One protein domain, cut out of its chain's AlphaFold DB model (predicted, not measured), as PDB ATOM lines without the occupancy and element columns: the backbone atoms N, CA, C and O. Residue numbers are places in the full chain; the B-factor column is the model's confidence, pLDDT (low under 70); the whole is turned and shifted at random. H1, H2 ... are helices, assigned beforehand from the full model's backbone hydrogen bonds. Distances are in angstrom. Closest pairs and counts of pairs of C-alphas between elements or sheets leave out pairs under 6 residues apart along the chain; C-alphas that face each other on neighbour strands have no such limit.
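This is residues 20 to 74 of the 75 residues of an uncharacterized protein of marine sediment metagenome (UniProt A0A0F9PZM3). The longest helix, H1, makes a V with H2, and H3 packs on H2, giving a flat zigzag of three helices with H2 in the middle. Residues 20 to 30 of H1 stick out from the body. The printed part has 55 residues with three named helices, H1 to H3, and no named strand: all helix. It is only just compact, close to loose, with a radius of gyration of the C-alphas of 12.0 A and spans of 32 by 28 by 14 A.

H1, residues 20 to 38, begins at C-alpha 20 (75.052, 62.911, 137.627) and is 28.1 A long. H2, residues 42 to 57, is 22.8 A long. H3, residues 62 to 72, is 15.1 A long and ends at C-alpha 72 (45.828, 60.230, 139.335).

H1 touches H2 with residues 31 to 38 alone; the closest C-alphas, of Cys 35 and Tyr 45, are 5.4 A apart. This helical hairpin runs opposite ways at a steep tilt of 39 degrees. H2 touches H3, closest at the C-alphas of Cys 54 and Gln 65, 5.0 A, opposite ways at a steep tilt of 46 degrees. H1 and H3 are apart. Every O i to N i+4 pair is within hydrogen-bond range in H2 and H3, and 12 of 15 in H1.

The C-alphas farthest apart, of Ile 20 and Gly 74, are 34.8 A apart. The printed part has no cut, and both links are tight. The model's pLDDT is under 70 at residues 22 to 34 and 36 to 44.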
ATOM      1  N   ILE A  20      76.282  63.535 138.152       72.25
ATOM      2  CA  ILE A  20      75.052  62.911 137.627       72.25
ATOM      3  C   ILE A  20      73.997  62.743 138.734       72.25
ATOM      4  O   ILE A  20      72.812  63.030 138.523       72.25
ATOM      5  N   ILE A  21      74.415  62.336 139.937       70.00
ATOM      6  CA  ILE A  21      73.517  62.200 141.096       70.00
ATOM      7  C   ILE A  21      72.964  63.575 141.512       70.00
ATOM      8  O   ILE A  21      71.762  63.707 141.752       70.00
ATOM      9  N   ALA A  22      73.802  64.618 141.533       62.31
ATOM     10  CA  ALA A  22      73.387  65.974 141.900       62.31
ATOM     11  C   ALA A  22      72.363  66.581 140.918       62.31
ATOM     12  O   ALA A  22      71.381  67.201 141.341       62.31
ATOM     13  N   MET A  23      72.539  66.357 139.610       57.62
ATOM     14  CA  MET A  23      71.581  66.788 138.578       57.62
ATOM     15  C   MET A  23      70.232  66.061 138.698       57.62
ATOM     16  O   MET A  23      69.170  66.665 138.512       57.62
ATOM     17  N   SER A  24      70.263  64.781 139.076       55.69
ATOM     18  CA  SER A  24      69.061  63.970 139.295       55.69
ATOM     19  C   SER A  24      68.260  64.447 140.514       55.69
ATOM     20  O   SER A  24      67.036  64.562 140.435       55.69
ATOM     21  N   LEU A  25      68.934  64.811 141.615       55.44
ATOM     22  CA  LEU A  25      68.280  65.357 142.813       55.44
ATOM     23  C   LEU A  25      67.631  66.729 142.560       55.44
ATOM     24  O   LEU A  25      66.496  66.954 142.985       55.44
ATOM     25  N   SER A  26      68.306  67.626 141.831       51.81
ATOM     26  CA  SER A  26      67.773  68.969 141.526       51.81
ATOM     27  C   SER A  26      66.501  68.930 140.674       51.81
ATOM     28  O   SER A  26      65.597  69.749 140.854       51.81
ATOM     29  N   SER A  27      66.402  67.951 139.773       53.75
ATOM     30  CA  SER A  27      65.266  67.786 138.855       53.75
ATOM     31  C   SER A  27      64.006  67.224 139.534       53.75
ATOM     32  O   SER A  27      62.906  67.317 138.982       53.75
ATOM     33  N   GLY A  28      64.160  66.612 140.714       51.50
ATOM     34  CA  GLY A  28      63.066  66.094 141.538       51.50
ATOM     35  C   GLY A  28      62.538  67.121 142.541       51.50
ATOM     36  O   GLY A  28      61.330  67.328 142.609       51.50
ATOM     37  N   GLN A  29      63.431  67.804 143.267       55.44
ATOM     38  CA  GLN A  29      63.050  68.799 144.284       55.44
ATOM     39  C   GLN A  29      62.393  70.044 143.673       55.44
ATOM     40  O   GLN A  29      61.302  70.419 144.085       55.44
ATOM     41  N   SER A  30      62.949  70.588 142.583       59.62
ATOM     42  CA  SER A  30      62.436  71.825 141.961       59.62
ATOM     43  C   SER A  30      60.969  71.751 141.515       59.62
ATOM     44  O   SER A  30      60.273  72.762 141.464       59.62
ATOM     45  N   ALA A  31      60.492  70.561 141.152       62.28
ATOM     46  CA  ALA A  31      59.103  70.333 140.774       62.28
ATOM     47  C   ALA A  31      58.168  70.340 141.993       62.28
ATOM     48  O   ALA A  31      57.114  70.974 141.964       62.28
ATOM     49  N   GLN A  32      58.570  69.658 143.068       62.28
ATOM     50  CA  GLN A  32      57.781  69.576 144.295       62.28
ATOM     51  C   GLN A  32      57.739  70.920 145.024       62.28
ATOM     52  O   GLN A  32      56.668  71.325 145.474       62.28
ATOM     53  N   ASP A  33      58.857  71.650 145.068       65.06
ATOM     54  CA  ASP A  33      58.924  72.984 145.669       65.06
ATOM     55  C   ASP A  33      58.022  73.979 144.929       65.06
ATOM     56  O   ASP A  33      57.234  74.674 145.564       65.06
ATOM     57  N   LYS A  34      58.007  73.962 143.587       66.81
ATOM     58  CA  LYS A  34      57.072  74.786 142.798       66.81
ATOM     59  C   LYS A  34      55.608  74.450 143.072       66.81
ATOM     60  O   LYS A  34      54.785  75.358 143.182       66.81
ATOM     61  N   CYS A  35      55.271  73.168 143.206       70.44
ATOM     62  CA  CYS A  35      53.912  72.756 143.552       70.44
ATOM     63  C   CYS A  35      53.518  73.170 144.971       70.44
ATOM     64  O   CYS A  35      52.381  73.579 145.197       70.44
ATOM     65  N   LYS A  36      54.452  73.079 145.921       67.19
ATOM     66  CA  LYS A  36      54.245  73.449 147.322       67.19
ATOM     67  C   LYS A  36      54.100  74.960 147.499       67.19
ATOM     68  O   LYS A  36      53.263  75.397 148.278       67.19
ATOM     69  N   GLU A  37      54.869  75.745 146.751       63.62
ATOM     70  CA  GLU A  37      54.799  77.209 146.760       63.62
ATOM     71  C   GLU A  37      53.519  77.719 146.077       63.62
ATOM     72  O   GLU A  37      52.892  78.663 146.549       63.62
ATOM     73  N   THR A  38      53.070  77.040 145.014       60.84
ATOM     74  CA  THR A  38      51.859  77.419 144.261       60.84
ATOM     75  C   THR A  38      50.561  76.987 144.954       60.84
ATOM     76  O   THR A  38      49.506  77.559 144.687       60.84
ATOM     77  N   SER A  39      50.587  75.978 145.832       55.78
ATOM     78  CA  SER A  39      49.374  75.428 146.450       55.78
ATOM     79  C   SER A  39      49.425  75.421 147.973       55.78
ATOM     80  O   SER A  39      49.990  74.529 148.595       55.78
ATOM     81  N   THR A  40      48.708  76.367 148.579       56.78
ATOM     82  CA  THR A  40      48.428  76.397 150.026       56.78
ATOM     83  C   THR A  40      47.432  75.303 150.451       56.78
ATOM     84  O   THR A  40      47.338  74.973 151.629       56.78
ATOM     85  N   ALA A  41      46.694  74.722 149.494       60.28
ATOM     86  CA  ALA A  41      45.723  73.650 149.710       60.28
ATOM     87  C   ALA A  41      46.265  72.285 149.249       60.28
ATOM     88  O   ALA A  41      46.808  72.152 148.150       60.28
ATOM     89  N   MET A  42      46.044  71.250 150.065       60.53
ATOM     90  CA  MET A  42      46.535  69.881 149.835       60.53
ATOM     91  C   MET A  42      46.062  69.289 148.493       60.53
ATOM     92  O   MET A  42      46.799  68.557 147.840       60.53
ATOM     93  N   THR A  43      44.869  69.670 148.031       67.75
ATOM     94  CA  THR A  43      44.299  69.272 146.732       67.75
ATOM     95  C   THR A  43      45.042  69.871 145.534       67.75
ATOM     96  O   THR A  43      45.251  69.185 144.533       67.75
ATOM     97  N   GLY A  44      45.495  71.125 145.631       69.06
ATOM     98  CA  GLY A  44      46.284  71.779 144.582       69.06
ATOM     99  C   GLY A  44      47.692  71.191 144.464       69.06
ATOM    100  O   GLY A  44      48.189  70.979 143.357       69.06
ATOM    101  N   TYR A  45      48.289  70.817 145.600       76.12
ATOM    102  CA  TYR A  45      49.603  70.176 145.643       76.12
ATOM    103  C   TYR A  45      49.606  68.819 144.922       76.12
ATOM    104  O   TYR A  45      50.447  68.584 144.055       76.12
ATOM    105  N   VAL A  46      48.625  67.957 145.213       78.19
ATOM    106  CA  VAL A  46      48.494  66.637 144.567       78.19
ATOM    107  C   VAL A  46      48.222  66.775 143.066       78.19
ATOM    108  O   VAL A  46      48.824  66.063 142.265       78.19
ATOM    109  N   SER A  47      47.383  67.737 142.670       79.69
ATOM    110  CA  SER A  47      47.088  68.015 141.256       79.69
ATOM    111  C   SER A  47      48.328  68.466 140.484       79.69
ATOM    112  O   SER A  47      48.553  68.036 139.354       79.69
ATOM    113  N   CYS A  48      49.159  69.303 141.105       82.38
ATOM    114  CA  CYS A  48      50.401  69.778 140.511       82.38
ATOM    115  C   CYS A  48      51.442  68.654 140.378       82.38
ATOM    116  O   CYS A  48      52.056  68.513 139.321       82.38
ATOM    117  N   LEU A  49      51.588  67.798 141.397       83.12
ATOM    118  CA  LEU A  49      52.464  66.625 141.315       83.12
ATOM    119  C   LEU A  49      52.027  65.660 140.211       83.12
ATOM    120  O   LEU A  49      52.854  65.267 139.391       83.12
ATOM    121  N   ALA A  50      50.732  65.339 140.147       84.56
ATOM    122  CA  ALA A  50      50.178  64.487 139.102       84.56
ATOM    123  C   ALA A  50      50.441  65.072 137.707       84.56
ATOM    124  O   ALA A  50      50.876  64.355 136.813       84.56
ATOM    125  N   ALA A  51      50.253  66.382 137.521       83.50
ATOM    126  CA  ALA A  51      50.537  67.050 136.251       83.50
ATOM    127  C   ALA A  51      52.009  66.938 135.837       83.50
ATOM    128  O   ALA A  51      52.297  66.629 134.681       83.50
ATOM    129  N   ILE A  52      52.942  67.135 136.770       84.62
ATOM    130  CA  ILE A  52      54.376  67.011 136.486       84.62
ATOM    131  C   ILE A  52      54.744  65.570 136.139       84.62
ATOM    132  O   ILE A  52      55.500  65.338 135.194       84.62
ATOM    133  N   GLU A  53      54.215  64.604 136.882       84.75
ATOM    134  CA  GLU A  53      54.496  63.192 136.648       84.75
ATOM    135  C   GLU A  53      53.942  62.740 135.295       84.75
ATOM    136  O   GLU A  53      54.675  62.199 134.470       84.75
ATOM    137  N   CYS A  54      52.695  63.097 134.990       84.75
ATOM    138  CA  CYS A  54      52.065  62.801 133.709       84.75
ATOM    139  C   CYS A  54      52.763  63.493 132.529       84.75
ATOM    140  O   CYS A  54      52.895  62.888 131.462       84.75
ATOM    141  N   ALA A  55      53.257  64.722 132.705       83.94
ATOM    142  CA  ALA A  55      54.050  65.421 131.693       83.94
ATOM    143  C   ALA A  55      55.412  64.749 131.448       83.94
ATOM    144  O   ALA A  55      55.875  64.713 130.307       83.94
ATOM    145  N   LYS A  56      56.033  64.173 132.489       84.25
ATOM    146  CA  LYS A  56      57.255  63.362 132.354       84.25
ATOM    147  C   LYS A  56      56.988  62.030 131.653       84.25
ATOM    148  O   LYS A  56      57.811  61.609 130.846       84.25
ATOM    149  N   THR A  57      55.862  61.379 131.938       84.75
ATOM    150  CA  THR A  57      55.506  60.085 131.336       84.75
ATOM    151  C   THR A  57      55.067  60.219 129.877       84.75
ATOM    152  O   THR A  57      55.411  59.370 129.058       84.75
ATOM    153  N   PHE A  58      54.341  61.284 129.526       87.00
ATOM    154  CA  PHE A  58      53.784  61.491 128.185       87.00
ATOM    155  C   PHE A  58      54.200  62.840 127.573       87.00
ATOM    156  O   PHE A  58      53.336  63.672 127.267       87.00
ATOM    157  N   PRO A  59      55.502  63.093 127.351       83.12
ATOM    158  CA  PRO A  59      55.967  64.366 126.809       83.12
ATOM    159  C   PRO A  59      55.361  64.623 125.421       83.12
ATOM    160  O   PRO A  59      55.281  63.726 124.580       83.12
ATOM    161  N   GLY A  60      54.875  65.847 125.194       84.38
ATOM    162  CA  GLY A  60      54.275  66.271 123.921       84.38
ATOM    163  C   GLY A  60      52.883  65.702 123.606       84.38
ATOM    164  O   GLY A  60      52.326  66.027 122.564       84.38
ATOM    165  N   ASN A  61      52.302  64.881 124.486       88.88
ATOM    166  CA  ASN A  61      50.976  64.289 124.292       88.88
ATOM    167  C   ASN A  61      49.965  64.817 125.316       88.88
ATOM    168  O   ASN A  61      49.584  64.110 126.249       88.88
ATOM    169  N   GLU A  62      49.484  66.043 125.112       85.62
ATOM    170  CA  GLU A  62      48.569  66.750 126.026       85.62
ATOM    171  C   GLU A  62      47.307  65.940 126.366       85.62
ATOM    172  O   GLU A  62      46.826  65.958 127.498       85.62
ATOM    173  N   ARG A  63      46.801  65.149 125.409       86.31
ATOM    174  CA  ARG A  63      45.627  64.283 125.606       86.31
ATOM    175  C   ARG A  63      45.887  63.154 126.606       86.31
ATOM    176  O   ARG A  63      45.031  62.871 127.440       86.31
ATOM    177  N   LEU A  64      47.060  62.522 126.529       87.69
ATOM    178  CA  LEU A  64      47.466  61.461 127.456       87.69
ATOM    179  C   LEU A  64      47.861  62.042 128.813       87.69
ATOM    180  O   LEU A  64      47.513  61.464 129.837       87.69
ATOM    181  N   GLN A  65      48.496  63.217 128.827       86.12
ATOM    182  CA  GLN A  65      48.802  63.946 130.057       86.12
ATOM    183  C   GLN A  65      47.525  64.280 130.833       86.12
ATOM    184  O   GLN A  65      47.412  63.911 131.997       86.12
ATOM    185  N   ALA A  66      46.525  64.891 130.190       82.50
ATOM    186  CA  ALA A  66      45.259  65.236 130.837       82.50
ATOM    187  C   ALA A  66      44.503  63.997 131.349       82.50
ATOM    188  O   ALA A  66      43.931  64.027 132.438       82.50
ATOM    189  N   SER A  67      44.519  62.901 130.583       88.44
ATOM    190  CA  SER A  67      43.893  61.645 131.004       88.44
ATOM    191  C   SER A  67      44.614  61.028 132.205       88.44
ATOM    192  O   SER A  67      43.957  60.590 133.143       88.44
ATOM    193  N   CYS A  68      45.947  61.052 132.206       87.50
ATOM    194  CA  CYS A  68      46.774  60.600 133.318       87.50
ATOM    195  C   CYS A  68      46.497  61.416 134.589       87.50
ATOM    196  O   CYS A  68      46.237  60.830 135.634       87.50
ATOM    197  N   VAL A  69      46.422  62.751 134.494       86.62
ATOM    198  CA  VAL A  69      46.131  63.616 135.652       86.62
ATOM    199  C   VAL A  69      44.754  63.319 136.244       86.62
ATOM    200  O   VAL A  69      44.623  63.236 137.463       86.62
ATOM    201  N   LYS A  70      43.732  63.116 135.403       86.12
ATOM    202  CA  LYS A  70      42.388  62.730 135.866       86.12
ATOM    203  C   LYS A  70      42.405  61.403 136.622       86.12
ATOM    204  O   LYS A  70      41.909  61.344 137.743       86.12
ATOM    205  N   THR A  71      43.062  60.385 136.060       85.25
ATOM    206  CA  THR A  71      43.229  59.083 136.719       85.25
ATOM    207  C   THR A  71      43.976  59.209 138.049       85.25
ATOM    208  O   THR A  71      43.542  58.630 139.042       85.25
ATOM    209  N   SER A  72      45.053  59.996 138.109       80.38
ATOM    210  CA  SER A  72      45.828  60.230 139.335       80.38
ATOM    211  C   SER A  72      45.048  60.974 140.424       80.38
ATOM    212  O   SER A  72      45.352  60.814 141.602       80.38
ATOM    213  N   LEU A  73      44.045  61.771 140.048       78.88
ATOM    214  CA  LEU A  73      43.162  62.487 140.972       78.88
ATOM    215  C   LEU A  73      41.898  61.699 141.348       78.88
ATOM    216  O   LEU A  73      41.106  62.187 142.151       78.88
ATOM    217  N   GLY A  74      41.708  60.494 140.798       72.00
ATOM    218  CA  GLY A  74      40.531  59.662 141.057       72.00
ATOM    219  C   GLY A  74      39.226  60.245 140.504       72.00
ATOM    220  O   GLY A  74      38.168  59.981 141.073       72.00
TER     221      GLY A  74